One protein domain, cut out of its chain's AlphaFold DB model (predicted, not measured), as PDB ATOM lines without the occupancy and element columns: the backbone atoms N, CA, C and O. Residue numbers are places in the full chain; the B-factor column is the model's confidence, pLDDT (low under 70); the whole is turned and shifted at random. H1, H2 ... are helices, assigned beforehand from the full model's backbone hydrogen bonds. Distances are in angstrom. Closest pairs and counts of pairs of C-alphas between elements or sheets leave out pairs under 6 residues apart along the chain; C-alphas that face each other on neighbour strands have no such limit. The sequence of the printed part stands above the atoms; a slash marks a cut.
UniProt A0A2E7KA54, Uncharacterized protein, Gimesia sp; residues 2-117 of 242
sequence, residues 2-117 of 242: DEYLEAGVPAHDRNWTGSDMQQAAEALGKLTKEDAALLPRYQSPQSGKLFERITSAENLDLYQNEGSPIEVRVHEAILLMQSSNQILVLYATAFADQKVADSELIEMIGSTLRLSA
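This is residues 2 to 117 of the 242 residues of an uncharacterized protein of Gimesia sp (UniProt A0A2E7KA54). From residue 2 you find an elongated pack of nearly aligned helices: long H5 runs its length, H2 and H6 lie along it, and short H3 and H4 follow one another between H2 and H6. Small H1 sits outside, near H2. The 116 printed residues hold six named helices, H1 to H6, all helix, compact, with radius of gyration 13.8 A and spans 42 by 27 by 23 A.

Start at H1, residues 2 to 6, near H2, residues 18 to 34. H2 touches H5, residues 70 to 96; closest C-alphas Gly 18 and Leu 80, 3.9 A. H5 and H6, residues 102 to 117, form a hairpin; closest C-alphas Leu 88 and Met 108, 6.1 A. H3, residues 48 to 55, touches H6; closest C-alphas Thr 55 and Ser 111, 5.1 A. In H4, residues 57 to 64, 1 of 4 O i to N i+4 pairs and 4 of 5 O i to N i+3 pairs are within hydrogen-bond range.

Find C-alpha 2 at (-19.427, 32.282, 27.272); H5 spans 38.1 A, and H6 ends at C-alpha 117, (-49.420, 44.774, 20.367).

The printed part has no cut; links H1 to H2 and H2 to H3 are long; no printed residue is under 70.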
ATOM      1  N   ASP A   2     -20.216  33.033  28.268       82.06
ATOM      2  CA  ASP A   2     -19.427  32.282  27.272       82.06
ATOM      3  C   ASP A   2     -20.049  30.927  26.896       82.06
ATOM      4  O   ASP A   2     -20.226  30.647  25.718       82.06
ATOM      5  N   GLU A   3     -20.531  30.168  27.880       88.62
ATOM      6  CA  GLU A   3     -21.225  28.886  27.674       88.62
ATOM      7  C   GLU A   3     -22.464  28.981  26.757       88.62
ATOM      8  O   GLU A   3     -22.704  28.099  25.938       88.62
ATOM      9  N   TYR A   4     -23.236  30.073  26.827       94.38
ATOM     10  CA  TYR A   4     -24.398  30.261  25.948       94.38
ATOM     11  C   TYR A   4     -23.977  30.584  24.515       94.38
ATOM     12  O   TYR A   4     -24.605  30.110  23.570       94.38
ATOM     13  N   LEU A   5     -22.910  31.370  24.346       93.00
ATOM     14  CA  LEU A   5     -22.355  31.676  23.027       93.00
ATOM     15  C   LEU A   5     -21.770  30.414  22.381       93.00
ATOM     16  O   LEU A   5     -22.008  30.162  21.202       93.00
ATOM     17  N   GLU A   6     -21.069  29.587  23.161       93.25
ATOM     18  CA  GLU A   6     -20.558  28.281  22.729       93.25
ATOM     19  C   GLU A   6     -21.689  27.314  22.351       93.25
ATOM     20  O   GLU A   6     -21.572  26.583  21.366       93.25
ATOM     21  N   ALA A   7     -22.819  27.365  23.064       93.25
ATOM     22  CA  ALA A   7     -24.034  26.623  22.722       93.25
ATOM     23  C   ALA A   7     -24.762  27.163  21.471       93.25
ATOM     24  O   ALA A   7     -25.721  26.547  20.995       93.25
ATOM     25  N   GLY A   8     -24.307  28.290  20.914       96.25
ATOM     26  CA  GLY A   8     -24.830  28.890  19.691       96.25
ATOM     27  C   GLY A   8     -25.923  29.933  19.904       96.25
ATOM     28  O   GLY A   8     -26.587  30.291  18.935       96.25
ATOM     29  N   VAL A   9     -26.128  30.426  21.129       97.12
ATOM     30  CA  VAL A   9     -27.023  31.564  21.383       97.12
ATOM     31  C   VAL A   9     -26.387  32.846  20.813       97.12
ATOM     32  O   VAL A   9     -25.184  33.049  20.997       97.12
ATOM     33  N   PRO A  10     -27.143  33.735  20.138       97.31
ATOM     34  CA  PRO A  10     -26.598  34.990  19.628       97.31
ATOM     35  C   PRO A  10     -26.040  35.896  20.734       97.31
ATOM     36  O   PRO A  10     -26.466  35.854  21.890       97.31
ATOM     37  N   ALA A  11     -25.115  36.783  20.364       95.75
ATOM     38  CA  ALA A  11     -24.599  37.804  21.272       95.75
ATOM     39  C   ALA A  11     -25.713  38.760  21.733       95.75
ATOM     40  O   ALA A  11     -26.569  39.165  20.947       95.75
ATOM     41  N   HIS A  12     -25.710  39.120  23.017       95.44
ATOM     42  CA  HIS A  12     -26.787  39.896  23.641       95.44
ATOM     43  C   HIS A  12     -26.596  41.426  23.559       95.44
ATOM     44  O   HIS A  12     -27.436  42.190  24.041       95.44
ATOM     45  N   ASP A  13     -25.462  41.880  23.024       94.25
ATOM     46  CA  ASP A  13     -25.009  43.278  22.977       94.25
ATOM     47  C   ASP A  13     -25.576  44.079  21.792       94.25
ATOM     48  O   ASP A  13     -25.263  45.256  21.628       94.25
ATOM     49  N   ARG A  14     -26.461  43.458  21.007       94.38
ATOM     50  CA  ARG A  14     -27.228  44.073  19.922       94.38
ATOM     51  C   ARG A  14     -28.678  43.602  19.941       94.38
ATOM     52  O   ARG A  14     -28.980  42.552  20.506       94.38
ATOM     53  N   ASN A  15     -29.554  44.335  19.257       94.56
ATOM     54  CA  ASN A  15     -30.943  43.926  19.062       94.56
ATOM     55  C   ASN A  15     -31.007  42.603  18.288       94.56
ATOM     56  O   ASN A  15     -30.204  42.350  17.379       94.56
ATOM     57  N   TRP A  16     -31.955  41.756  18.679       95.94
ATOM     58  CA  TRP A  16     -32.196  40.469  18.041       95.94
ATOM     59  C   TRP A  16     -33.296  40.582  16.995       95.94
ATOM     60  O   TRP A  16     -34.361  41.141  17.245       95.94
ATOM     61  N   THR A  17     -33.021  40.017  15.826       94.19
ATOM     62  CA  THR A  17     -33.996  39.800  14.753       94.19
ATOM     63  C   THR A  17     -34.838  38.547  15.016       94.19
ATOM     64  O   THR A  17     -34.568  37.780  15.947       94.19
ATOM     65  N   GLY A  18     -35.818  38.271  14.148       93.62
ATOM     66  CA  GLY A  18     -36.544  36.998  14.172       93.62
ATOM     67  C   GLY A  18     -35.608  35.793  14.013       93.62
ATOM     68  O   GLY A  18     -35.749  34.810  14.737       93.62
ATOM     69  N   SER A  19     -34.599  35.898  13.141       95.50
ATOM     70  CA  SER A  19     -33.599  34.842  12.937       95.50
ATOM     71  C   SER A  19     -32.690  34.639  14.153       95.50
ATOM     72  O   SER A  19     -32.384  33.495  14.485       95.50
ATOM     73  N   ASP A  20     -32.287  35.712  14.838       97.62
ATOM     74  CA  ASP A  20     -31.515  35.599  16.083       97.62
ATOM     75  C   ASP A  20     -32.349  34.915  17.174       97.62
ATOM     76  O   ASP A  20     -31.876  34.003  17.850       97.62
ATOM     77  N   MET A  21     -33.622  35.302  17.310       98.00
ATOM     78  CA  MET A  21     -34.531  34.678  18.271       98.00
ATOM     79  C   MET A  21     -34.747  33.191  17.961       98.00
ATOM     80  O   MET A  21     -34.802  32.376  18.881       98.00
ATOM     81  N   GLN A  22     -34.822  32.816  16.680       97.94
ATOM     82  CA  GLN A  22     -34.892  31.416  16.261       97.94
ATOM     83  C   GLN A  22     -33.626  30.653  16.661       97.94
ATOM     84  O   GLN A  22     -33.711  29.583  17.264       97.94
ATOM     85  N   GLN A  23     -32.452  31.218  16.374       98.19
ATOM     86  CA  GLN A  23     -31.176  30.616  16.751       98.19
ATOM     87  C   GLN A  23     -31.081  30.424  18.274       98.19
ATOM     88  O   GLN A  23     -30.672  29.362  18.744       98.19
ATOM     89  N   ALA A  24     -31.519  31.420  19.049       98.31
ATOM     90  CA  ALA A  24     -31.602  31.320  20.499       98.31
ATOM     91  C   ALA A  24     -32.564  30.208  20.941       98.31
ATOM     92  O   ALA A  24     -32.206  29.413  21.806       98.31
ATOM     93  N   ALA A  25     -33.751  30.103  20.336       98.19
ATOM     94  CA  ALA A  25     -34.723  29.056  20.649       98.19
ATOM     95  C   ALA A  25     -34.154  27.649  20.418       98.19
ATOM     96  O   ALA A  25     -34.291  26.771  21.272       98.19
ATOM     97  N   GLU A  26     -33.459  27.440  19.299       98.06
ATOM     98  CA  GLU A  26     -32.828  26.162  18.972       98.06
ATOM     99  C   GLU A  26     -31.681  25.813  19.929       98.06
ATOM    100  O   GLU A  26     -31.575  24.667  20.375       98.06
ATOM    101  N   ALA A  27     -30.821  26.783  20.250       97.94
ATOM    102  CA  ALA A  27     -29.702  26.599  21.171       97.94
ATOM    103  C   ALA A  27     -30.186  26.319  22.603       97.94
ATOM    104  O   ALA A  27     -29.789  25.322  23.211       97.94
ATOM    105  N   LEU A  28     -31.113  27.131  23.116       98.06
ATOM    106  CA  LEU A  28     -31.718  26.931  24.435       98.06
ATOM    107  C   LEU A  28     -32.482  25.606  24.501       98.06
ATOM    108  O   LEU A  28     -32.353  24.883  25.482       98.06
ATOM    109  N   GLY A  29     -33.201  25.239  23.437       97.50
ATOM    110  CA  GLY A  29     -33.909  23.964  23.353       97.50
ATOM    111  C   GLY A  29     -32.989  22.740  23.415       97.50
ATOM    112  O   GLY A  29     -33.424  21.668  23.840       97.50
ATOM    113  N   LYS A  30     -31.717  22.865  23.010       96.69
ATOM    114  CA  LYS A  30     -30.701  21.816  23.213       96.69
ATOM    115  C   LYS A  30     -30.249  21.773  24.671       96.69
ATOM    116  O   LYS A  30     -30.290  20.697  25.256       96.69
ATOM    117  N   LEU A  31     -29.919  22.923  25.264       95.06
ATOM    118  CA  LEU A  31     -29.501  23.018  26.670       95.06
ATOM    119  C   LEU A  31     -30.565  22.458  27.625       95.06
ATOM    120  O   LEU A  31     -30.254  21.683  28.524       95.06
ATOM    121  N   THR A  32     -31.844  22.757  27.388       95.25
ATOM    122  CA  THR A  32     -32.939  22.276  28.245       95.25
ATOM    123  C   THR A  32     -33.161  20.767  28.186       95.25
ATOM    124  O   THR A  32     -33.792  20.222  29.087       95.25
ATOM    125  N   LYS A  33     -32.682  20.078  27.139       94.12
ATOM    126  CA  LYS A  33     -32.720  18.604  27.094       94.12
ATOM    127  C   LYS A  33     -31.716  17.979  28.057       94.12
ATOM    128  O   LYS A  33     -31.915  16.835  28.455       94.12
ATOM    129  N   GLU A  34     -30.653  18.703  28.388       92.88
ATOM    130  CA  GLU A  34     -29.655  18.285  29.371       92.88
ATOM    131  C   GLU A  34     -30.125  18.656  30.778       92.88
ATOM    132  O   GLU A  34     -30.265  17.779  31.631       92.88
ATOM    133  N   ASP A  35     -30.436  19.936  31.000       94.62
ATOM    134  CA  ASP A  35     -31.041  20.430  32.237       94.62
ATOM    135  C   ASP A  35     -31.795  21.747  31.990       94.62
ATOM    136  O   ASP A  35     -31.227  22.760  31.582       94.62
ATOM    137  N   ALA A  36     -33.096  21.762  32.286       95.88
ATOM    138  CA  ALA A  36     -33.929  22.956  32.158       95.88
ATOM    139  C   ALA A  36     -33.506  24.108  33.093       95.88
ATOM    140  O   ALA A  36     -33.830  25.265  32.820       95.88
ATOM    141  N   ALA A  37     -32.746  23.832  34.162       95.00
ATOM    142  CA  ALA A  37     -32.184  24.869  35.030       95.00
ATOM    143  C   ALA A  37     -31.105  25.729  34.340       95.00
ATOM    144  O   ALA A  37     -30.766  26.797  34.855       95.00
ATOM    145  N   LEU A  38     -30.598  25.298  33.176       96.44
ATOM    146  CA  LEU A  38     -29.621  26.039  32.372       96.44
ATOM    147  C   LEU A  38     -30.233  27.210  31.595       96.44
ATOM    148  O   LEU A  38     -29.492  27.999  31.005       96.44
ATOM    149  N   LEU A  39     -31.562  27.368  31.588       97.94
ATOM    150  CA  LEU A  39     -32.190  28.535  30.975       97.94
ATOM    151  C   LEU A  39     -31.654  29.845  31.585       97.94
ATOM    152  O   LEU A  39     -31.427  29.916  32.798       97.94
ATOM    153  N   PRO A  40     -31.463  30.901  30.770       97.94
ATOM    154  CA  PRO A  40     -31.129  32.225  31.274       97.94
ATOM    155  C   PRO A  40     -32.102  32.681  32.366       97.94
ATOM    156  O   PRO A  40     -33.293  32.392  32.335       97.94
ATOM    157  N   ARG A  41     -31.596  33.375  33.383       98.00
ATOM    158  CA  ARG A  41     -32.361  33.659  34.602       98.00
ATOM    159  C   ARG A  41     -32.580  35.153  34.751       98.00
ATOM    160  O   ARG A  41     -31.630  35.930  34.627       98.00
ATOM    161  N   TYR A  42     -33.812  35.548  35.058       98.06
ATOM    162  CA  TYR A  42     -34.162  36.945  35.300       98.06
ATOM    163  C   TYR A  42     -33.282  37.533  36.412       98.06
ATOM    164  O   TYR A  42     -33.124  36.931  37.472       98.06
ATOM    165  N   GLN A  43     -32.663  38.690  36.144       96.38
ATOM    166  CA  GLN A  43     -31.757  39.395  37.065       96.38
ATOM    167  C   GLN A  43     -30.559  38.579  37.593       96.38
ATOM    168  O   GLN A  43     -29.891  38.991  38.543       96.38
ATOM    169  N   SER A  44     -30.222  37.446  36.970       96.81
ATOM    170  CA  SER A  44     -29.027  36.692  37.345       96.81
ATOM    171  C   SER A  44     -27.748  37.440  36.955       96.81
ATOM    172  O   SER A  44     -27.632  37.898  35.817       96.81
ATOM    173  N   PRO A  45     -26.723  37.490  37.823       95.06
ATOM    174  CA  PRO A  45     -25.417  38.030  37.451       95.06
ATOM    175  C   PRO A  45     -24.761  37.308  36.260       95.06
ATOM    176  O   PRO A  45     -23.986  37.916  35.526       95.06
ATOM    177  N   GLN A  46     -25.061  36.019  36.058       94.00
ATOM    178  CA  GLN A  46     -24.404  35.176  35.052       94.00
ATOM    179  C   GLN A  46     -25.115  35.176  33.694       94.00
ATOM    180  O   GLN A  46     -24.454  35.131  32.650       94.00
ATOM    181  N   SER A  47     -26.450  35.187  33.705       96.94
ATOM    182  CA  SER A  47     -27.289  35.021  32.510       96.94
ATOM    183  C   SER A  47     -28.387  36.076  32.369       96.94
ATOM    184  O   SER A  47     -29.105  36.078  31.371       96.94
ATOM    185  N   GLY A  48     -28.482  37.026  33.304       97.06
ATOM    186  CA  GLY A  48     -29.517  38.061  33.321       97.06
ATOM    187  C   GLY A  48     -29.479  38.983  32.111       97.06
ATOM    188  O   GLY A  48     -30.532  39.273  31.569       97.06
ATOM    189  N   LYS A  49     -28.292  39.354  31.612       97.25
ATOM    190  CA  LYS A  49     -28.168  40.146  30.371       97.25
ATOM    191  C   LYS A  49     -28.704  39.413  29.142       97.25
ATOM    192  O   LYS A  49     -29.230  40.031  28.225       97.25
ATOM    193  N   LEU A  50     -28.551  38.089  29.117       98.00
ATOM    194  CA  LEU A  50     -29.080  37.273  28.034       98.00
ATOM    195  C   LEU A  50     -30.602  37.147  28.150       98.00
ATOM    196  O   LEU A  50     -31.301  37.323  27.159       98.00
ATOM    197  N   PHE A  51     -31.112  36.908  29.363       98.50
ATOM    198  CA  PHE A  51     -32.551  36.922  29.629       98.50
ATOM    199  C   PHE A  51     -33.184  38.268  29.243       98.50
ATOM    200  O   PHE A  51     -34.185  38.300  28.537       98.50
ATOM    201  N   GLU A  52     -32.564  39.373  29.651       98.25
ATOM    202  CA  GLU A  52     -32.979  40.734  29.308       98.25
ATOM    203  C   GLU A  52     -33.023  40.941  27.796       98.25
ATOM    204  O   GLU A  52     -33.998  41.483  27.287       98.25
ATOM    205  N   ARG A  53     -32.026  40.453  27.047       98.00
ATOM    206  CA  ARG A  53     -32.068  40.536  25.585       98.00
ATOM    207  C   ARG A  53     -33.202  39.706  24.989       98.00
ATOM    208  O   ARG A  53     -33.845  40.203  24.075       98.00
ATOM    209  N   ILE A  54     -33.495  38.507  25.496       98.19
ATOM    210  CA  ILE A  54     -34.624  37.680  25.019       98.19
ATOM    211  C   ILE A  54     -35.958  38.429  25.170       98.19
ATOM    212  O   ILE A  54     -36.804  38.378  24.278       98.19
ATOM    213  N   THR A  55     -36.147  39.150  26.278       98.19
ATOM    214  CA  THR A  55     -37.405  39.850  26.587       98.19
ATOM    215  C   THR A  55     -37.407  41.338  26.224       98.19
ATOM    216  O   THR A  55     -38.417  42.017  26.441       98.19
ATOM    217  N   SER A  56     -36.312  41.855  25.659       97.50
ATOM    218  CA  SER A  56     -36.126  43.286  25.404       97.50
ATOM    219  C   SER A  56     -37.147  43.835  24.411       97.50
ATOM    220  O   SER A  56     -37.370  43.270  23.338       97.50
ATOM    221  N   ALA A  57     -37.725  44.990  24.748       96.06
ATOM    222  CA  ALA A  57     -38.575  45.745  23.836       96.06
ATOM    223  C   ALA A  57     -37.792  46.286  22.625       96.06
ATOM    224  O   ALA A  57     -38.377  46.413  21.558       96.06
ATOM    225  N   GLU A  58     -36.478  46.512  22.748       95.75
ATOM    226  CA  GLU A  58     -35.618  47.002  21.653       95.75
ATOM    227  C   GLU A  58     -35.548  46.016  20.477       95.75
ATOM    228  O   GLU A  58     -35.284  46.391  19.336       95.75
ATOM    229  N   ASN A  59     -35.817  44.725  20.714       95.56
ATOM    230  CA  ASN A  59     -35.921  43.759  19.619       95.56
ATOM    231  C   ASN A  59     -37.064  44.115  18.658       95.56
ATOM    232  O   ASN A  59     -37.051  43.678  17.511       95.56
ATOM    233  N   LEU A  60     -38.039  44.912  19.109       94.94
ATOM    234  CA  LEU A  60     -39.197  45.311  18.319       94.94
ATOM    235  C   LEU A  60     -38.930  46.524  17.412       94.94
ATOM    236  O   LEU A  60     -39.702  46.760  16.481       94.94
ATOM    237  N   ASP A  61     -37.829  47.254  17.629       91.06
ATOM    238  CA  ASP A  61     -37.506  48.502  16.919       91.06
ATOM    239  C   ASP A  61     -37.471  48.315  15.394       91.06
ATOM    240  O   ASP A  61     -37.898  49.178  14.625       91.06
ATOM    241  N   LEU A  62     -37.003  47.150  14.932       83.75
ATOM    242  CA  LEU A  62     -36.896  46.832  13.506       83.75
ATOM    243  C   LEU A  62     -38.258  46.737  12.806       83.75
ATOM    244  O   LEU A  62     -38.344  47.003  11.606       83.75
ATOM    245  N   TYR A  63     -39.319  46.395  13.536       87.69
ATOM    246  CA  TYR A  63     -40.672  46.288  12.979       87.69
ATOM    247  C   TYR A  63     -41.429  47.614  13.029       87.69
ATOM    248  O   TYR A  63     -42.415  47.793  12.321       87.69
ATOM    249  N   GLN A  64     -40.951  48.565  13.824       84.00
ATOM    250  CA  GLN A  64     -41.487  49.925  13.871       84.00
ATOM    251  C   GLN A  64     -40.782  50.855  12.872       84.00
ATOM    252  O   GLN A  64     -41.218  51.980  12.650       84.00
ATOM    253  N   ASN A  65     -39.702  50.391  12.233       82.75
ATOM    254  CA  ASN A  65     -38.956  51.167  11.250       82.75
ATOM    255  C   ASN A  65     -39.691  51.258   9.899       82.75
ATOM    256  O   ASN A  65     -39.599  50.360   9.060       82.75
ATOM    257  N   GLU A  66     -40.347  52.391   9.649       79.62
ATOM    258  CA  GLU A  66     -41.070  52.696   8.401       79.62
ATOM    259  C   GLU A  66     -40.185  52.718   7.136       79.62
ATOM    260  O   GLU A  66     -40.700  52.724   6.020       79.62
ATOM    261  N   GLY A  67     -38.854  52.689   7.274       84.38
ATOM    262  CA  GLY A  67     -37.928  52.610   6.141       84.38
ATOM    263  C   GLY A  67     -37.974  51.282   5.372       84.38
ATOM    264  O   GLY A  67     -37.481  51.218   4.244       84.38
ATOM    265  N   SER A  68     -38.568  50.234   5.954       88.12
ATOM    266  CA  SER A  68     -38.745  48.920   5.324       88.12
ATOM    267  C   SER A  68     -40.185  48.712   4.829       88.12
ATOM    268  O   SER A  68     -41.127  49.106   5.527       88.12
ATOM    269  N   PRO A  69     -40.394  48.019   3.686       91.62
ATOM    270  CA  PRO A  69     -41.734  47.673   3.207       91.62
ATOM    271  C   PRO A  69     -42.558  46.933   4.267       91.62
ATOM    272  O   PRO A  69     -42.034  46.069   4.979       91.62
ATOM    273  N   ILE A  70     -43.849  47.255   4.363       91.69
ATOM    274  CA  ILE A  70     -44.747  46.702   5.385       91.69
ATOM    275  C   ILE A  70     -44.849  45.172   5.296       91.69
ATOM    276  O   ILE A  70     -44.861  44.494   6.319       91.69
ATOM    277  N   GLU A  71     -44.809  44.602   4.091       88.12
ATOM    278  CA  GLU A  71     -44.830  43.154   3.864       88.12
ATOM    279  C   GLU A  71     -43.630  42.458   4.515       88.12
ATOM    280  O   GLU A  71     -43.774  41.398   5.125       88.12
ATOM    281  N   VAL A  72     -42.447  43.073   4.409       89.69
ATOM    282  CA  VAL A  72     -41.208  42.558   5.006       89.69
ATOM    283  C   VAL A  72     -41.300  42.633   6.526       89.69
ATOM    284  O   VAL A  72     -41.005  41.654   7.207       89.69
ATOM    285  N   ARG A  73     -41.778  43.760   7.068       93.12
ATOM    286  CA  ARG A  73     -41.948  43.934   8.518       93.12
ATOM    287  C   ARG A  73     -42.947  42.944   9.112       93.12
ATOM    288  O   ARG A  73     -42.660  42.350  10.148       93.12
ATOM    289  N   VAL A  74     -44.082  42.718   8.446       89.81
ATOM    290  CA  VAL A  74     -45.082  41.719   8.857       89.81
ATOM    291  C   VAL A  74     -44.485  40.311   8.839       89.81
ATOM    292  O   VAL A  74     -44.654  39.567   9.805       89.81
ATOM    293  N   HIS A  75     -43.764  39.941   7.775       88.19
ATOM    294  CA  HIS A  75     -43.131  38.625   7.675       88.19
ATOM    295  C   HIS A  75     -42.123  38.380   8.807       88.19
ATOM    296  O   HIS A  75     -42.198  37.364   9.501       88.19
ATOM    297  N   GLU A  76     -41.229  39.337   9.045       91.06
ATOM    298  CA  GLU A  76     -40.213  39.236  10.094       91.06
ATOM    299  C   GLU A  76     -40.830  39.230  11.506       91.06
ATOM    300  O   GLU A  76     -40.353  38.512  12.389       91.06
ATOM    301  N   ALA A  77     -41.924  39.967  11.731       92.94
ATOM    302  CA  ALA A  77     -42.651  39.940  13.002       92.94
ATOM    303  C   ALA A  77     -43.302  38.571  13.272       92.94
ATOM    304  O   ALA A  77     -43.311  38.102  14.412       92.94
ATOM    305  N   ILE A  78     -43.804  37.891  12.232       89.88
ATOM    306  CA  ILE A  78     -44.333  36.522  12.348       89.88
ATOM    307  C   ILE A  78     -43.218  35.546  12.745       89.88
ATOM    308  O   ILE A  78     -43.429  34.723  13.641       89.88
ATOM    309  N   LEU A  79     -42.034  35.649  12.132       92.81
ATOM    310  CA  LEU A  79     -40.882  34.817  12.494       92.81
ATOM    311  C   LEU A  79     -40.462  35.045  13.951       92.81
ATOM    312  O   LEU A  79     -40.235  34.084  14.695       92.81
ATOM    313  N   LEU A  80     -40.413  36.307  14.388       95.44
ATOM    314  CA  LEU A  80     -40.123  36.637  15.781       95.44
ATOM    315  C   LEU A  80     -41.170  36.052  16.731       95.44
ATOM    316  O   LEU A  80     -40.803  35.498  17.766       95.44
ATOM    317  N   MET A  81     -42.457  36.125  16.386       93.62
ATOM    318  CA  MET A  81     -43.543  35.563  17.194       93.62
ATOM    319  C   MET A  81     -43.411  34.054  17.361       93.62
ATOM    320  O   MET A  81     -43.497  33.551  18.481       93.62
ATOM    321  N   GLN A  82     -43.164  33.332  16.270       93.25
ATOM    322  CA  GLN A  82     -42.985  31.881  16.309       93.25
ATOM    323  C   GLN A  82     -41.789  31.489  17.181       93.25
ATOM    324  O   GLN A  82     -41.908  30.608  18.033       93.25
ATOM    325  N   SER A  83     -40.664  32.179  17.006       96.81
ATOM    326  CA  SER A  83     -39.426  31.909  17.741       96.81
ATOM    327  C   SER A  83     -39.549  32.263  19.225       96.81
ATOM    328  O   SER A  83     -39.175  31.474  20.090       96.81
ATOM    329  N   SER A  84     -40.166  33.404  19.538       97.00
ATOM    330  CA  SER A  84     -40.443  33.820  20.919       97.00
ATOM    331  C   SER A  84     -41.372  32.833  21.623       97.00
ATOM    332  O   SER A  84     -41.143  32.494  22.782       97.00
ATOM    333  N   ASN A  85     -42.382  32.309  20.918       95.88
ATOM    334  CA  ASN A  85     -43.280  31.297  21.466       95.88
ATOM    335  C   ASN A  85     -42.552  29.979  21.781       95.88
ATOM    336  O   ASN A  85     -42.849  29.351  22.793       95.88
ATOM    337  N   GLN A  86     -41.576  29.565  20.965       97.69
ATOM    338  CA  GLN A  86     -40.758  28.389  21.284       97.69
ATOM    339  C   GLN A  86     -39.998  28.582  22.598       97.69
ATOM    340  O   GLN A  86     -40.034  27.702  23.454       97.69
ATOM    341  N   ILE A  87     -39.377  29.748  22.797       98.44
ATOM    342  CA  ILE A  87     -38.674  30.057  24.048       98.44
ATOM    343  C   ILE A  87     -39.664  30.128  25.219       98.44
ATOM    344  O   ILE A  87     -39.398  29.546  26.267       98.44
ATOM    345  N   LEU A  88     -40.826  30.769  25.048       98.06
ATOM    346  CA  LEU A  88     -41.875  30.813  26.074       98.06
ATOM    347  C   LEU A  88     -42.283  29.405  26.523       98.06
ATOM    348  O   LEU A  88     -42.393  29.167  27.722       98.06
ATOM    349  N   VAL A  89     -42.455  28.463  25.588       97.81
ATOM    350  CA  VAL A  89     -42.766  27.064  25.915       97.81
ATOM    351  C   VAL A  89     -41.652  26.426  26.749       97.81
ATOM    352  O   VAL A  89     -41.965  25.760  27.732       97.81
ATOM    353  N   LEU A  90     -40.372  26.675  26.436       98.38
ATOM    354  CA  LEU A  90     -39.254  26.175  27.252       98.38
ATOM    355  C   LEU A  90     -39.337  26.679  28.701       98.38
ATOM    356  O   LEU A  90     -39.210  25.883  29.631       98.38
ATOM    357  N   TYR A  91     -39.598  27.976  28.902       98.56
ATOM    358  CA  TYR A  91     -39.754  28.543  30.248       98.56
ATOM    359  C   TYR A  91     -41.015  28.046  30.950       98.56
ATOM    360  O   TYR A  91     -40.961  27.772  32.143       98.56
ATOM    361  N   ALA A  92     -42.132  27.891  30.240       97.88
ATOM    362  CA  ALA A  92     -43.368  27.369  30.815       97.88
ATOM    363  C   ALA A  92     -43.198  25.918  31.295       97.88
ATOM    364  O   ALA A  92     -43.616  25.585  32.403       97.88
ATOM    365  N   THR A  93     -42.531  25.068  30.506       98.00
ATOM    366  CA  THR A  93     -42.187  23.697  30.913       98.00
ATOM    367  C   THR A  93     -41.242  23.699  32.112       98.00
ATOM    368  O   THR A  93     -41.524  23.048  33.114       98.00
ATOM    369  N   ALA A  94     -40.167  24.488  32.061       98.12
ATOM    370  CA  ALA A  94     -39.225  24.593  33.170       98.12
ATOM    371  C   ALA A  94     -39.883  25.134  34.453       98.12
ATOM    372  O   ALA A  94     -39.508  24.730  35.551       98.12
ATOM    373  N   PHE A  95     -40.857  26.040  34.336       98.00
ATOM    374  CA  PHE A  95     -41.608  26.585  35.465       98.00
ATOM    375  C   PHE A  95     -42.516  25.524  36.091       98.00
ATOM    376  O   PHE A  95     -42.501  25.355  37.308       98.00
ATOM    377  N   ALA A  96     -43.233  24.753  35.267       96.88
ATOM    378  CA  ALA A  96     -44.041  23.626  35.734       96.88
ATOM    379  C   ALA A  96     -43.193  22.576  36.479       96.88
ATOM    380  O   ALA A  96     -43.629  22.039  37.497       96.88
ATOM    381  N   ASP A  97     -41.954  22.361  36.027       96.94
ATOM    382  CA  ASP A  97     -40.970  21.478  36.668       96.94
ATOM    383  C   ASP A  97     -40.197  22.143  37.828       96.94
ATOM    384  O   ASP A  97     -39.255  21.558  38.373       96.94
ATOM    385  N   GLN A  98     -40.573  23.368  38.219       96.62
ATOM    386  CA  GLN A  98     -39.964  24.154  39.304       96.62
ATOM    387  C   GLN A  98     -38.455  24.419  39.121       96.62
ATOM    388  O   GLN A  98     -37.699  24.551  40.087       96.62
ATOM    389  N   LYS A  99     -37.989  24.490  37.869       97.75
ATOM    390  CA  LYS A  99     -36.586  24.749  37.495       97.75
ATOM    391  C   LYS A  99     -36.272  26.231  37.298       97.75
ATOM    392  O   LYS A  99     -35.125  26.647  37.467       97.75
ATOM    393  N   VAL A 100     -37.286  27.034  36.996       97.56
ATOM    394  CA  VAL A 100     -37.214  28.502  36.923       97.56
ATOM    395  C   VAL A 100     -38.268  29.119  37.841       97.56
ATOM    396  O   VAL A 100     -39.184  28.422  38.277       97.56
ATOM    397  N   ALA A 101     -38.125  30.402  38.175       97.69
ATOM    398  CA  ALA A 101     -39.104  31.089  39.009       97.69
ATOM    399  C   ALA A 101     -40.232  31.711  38.163       97.69
ATOM    400  O   ALA A 101     -40.152  31.821  36.939       97.69
ATOM    401  N   ASP A 102     -41.301  32.106  38.848       97.75
ATOM    402  CA  ASP A 102     -42.462  32.801  38.285       97.75
ATOM    403  C   ASP A 102     -42.087  34.130  37.612       97.75
ATOM    404  O   ASP A 102     -42.692  34.498  36.609       97.75
ATOM    405  N   SER A 103     -41.049  34.817  38.102       98.38
ATOM    406  CA  SER A 103     -40.545  36.059  37.503       98.38
ATOM    407  C   SER A 103     -40.145  35.895  36.037       98.38
ATOM    408  O   SER A 103     -40.481  36.730  35.205       98.38
ATOM    409  N   GLU A 104     -39.455  34.808  35.695       98.50
ATOM    410  CA  GLU A 104     -39.021  34.524  34.332       98.50
ATOM    411  C   GLU A 104     -40.232  34.329  33.419       98.50
ATOM    412  O   GLU A 104     -40.279  34.882  32.321       98.50
ATOM    413  N   LEU A 105     -41.245  33.596  33.889       97.94
ATOM    414  CA  LEU A 105     -42.457  33.369  33.112       97.94
ATOM    415  C   LEU A 105     -43.261  34.665  32.922       97.94
ATOM    416  O   LEU A 105     -43.712  34.932  31.808       97.94
ATOM    417  N   ILE A 106     -43.385  35.507  33.954       98.50
ATOM    418  CA  ILE A 106     -44.081  36.798  33.844       98.50
ATOM    419  C   ILE A 106     -43.400  37.737  32.842       98.50
ATOM    420  O   ILE A 106     -44.087  38.345  32.022       98.50
ATOM    421  N   GLU A 107     -42.070  37.830  32.840       98.56
ATOM    422  CA  GLU A 107     -41.348  38.690  31.891       98.56
ATOM    423  C   GLU A 107     -41.420  38.150  30.449       98.56
ATOM    424  O   GLU A 107     -41.531  38.927  29.494       98.56
ATOM    425  N   MET A 108     -41.435  36.822  30.271       98.25
ATOM    426  CA  MET A 108     -41.667  36.184  28.967       98.25
ATOM    427  C   MET A 108     -43.086  36.450  28.442       98.25
ATOM    428  O   MET A 108     -43.265  36.768  27.260       98.25
ATOM    429  N   ILE A 109     -44.097  36.384  29.317       98.12
ATOM    430  CA  ILE A 109     -45.474  36.776  28.986       98.12
ATOM    431  C   ILE A 109     -45.521  38.265  28.622       98.12
ATOM    432  O   ILE A 109     -46.094  38.626  27.594       98.12
ATOM    433  N   GLY A 110     -44.868  39.127  29.405       98.31
ATOM    434  CA  GLY A 110     -44.774  40.562  29.133       98.31
ATOM    435  C   GLY A 110     -44.159  40.871  27.765       98.31
ATOM    436  O   GLY A 110     -44.697  41.686  27.015       98.31
ATOM    437  N   SER A 111     -43.076  40.182  27.401       98.00
ATOM    438  CA  SER A 111     -42.463  40.276  26.066       98.00
ATOM    439  C   SER A 111     -43.433  39.855  24.958       98.00
ATOM    440  O   SER A 111     -43.632  40.583  23.982       98.00
ATOM    441  N   THR A 112     -44.124  38.730  25.149       96.50
ATOM    442  CA  THR A 112     -45.116  38.211  24.192       96.50
ATOM    443  C   THR A 112     -46.292  39.176  24.001       96.50
ATOM    444  O   THR A 112     -46.787  39.345  22.884       96.50
ATOM    445  N   LEU A 113     -46.721  39.862  25.064       97.94
ATOM    446  CA  LEU A 113     -47.752  40.899  25.000       97.94
ATOM    447  C   LEU A 113     -47.295  42.130  24.207       97.94
ATOM    448  O   LEU A 113     -48.044  42.616  23.357       97.94
ATOM    449  N   ARG A 114     -46.060  42.604  24.414       97.44
ATOM    450  CA  ARG A 114     -45.494  43.719  23.628       97.44
ATOM    451  C   ARG A 114     -45.396  43.374  22.142       97.44
ATOM    452  O   ARG A 114     -45.775  44.180  21.287       97.44
ATOM    453  N   LEU A 115     -44.956  42.157  21.832       96.25
ATOM    454  CA  LEU A 115     -44.922  41.656  20.460       96.25
ATOM    455  C   LEU A 115     -46.330  41.561  19.854       96.25
ATOM    456  O   LEU A 115     -46.543  41.994  18.724       96.25
ATOM    457  N   SER A 116     -47.310  41.074  20.616       95.88
ATOM    458  CA  SER A 116     -48.711  41.001  20.182       95.88
ATOM    459  C   SER A 116     -49.279  42.379  19.825       95.88
ATOM    460  O   SER A 116     -49.903  42.535  18.776       95.88
ATOM    461  N   ALA A 117     -49.018  43.397  20.651       96.00
ATOM    462  CA  ALA A 117     -49.420  44.774  20.367       96.00
ATOM    463  C   ALA A 117     -48.741  45.327  19.097       96.00
ATOM    464  O   ALA A 117     -49.400  45.961  18.275       96.00
TER     465      ALA A 117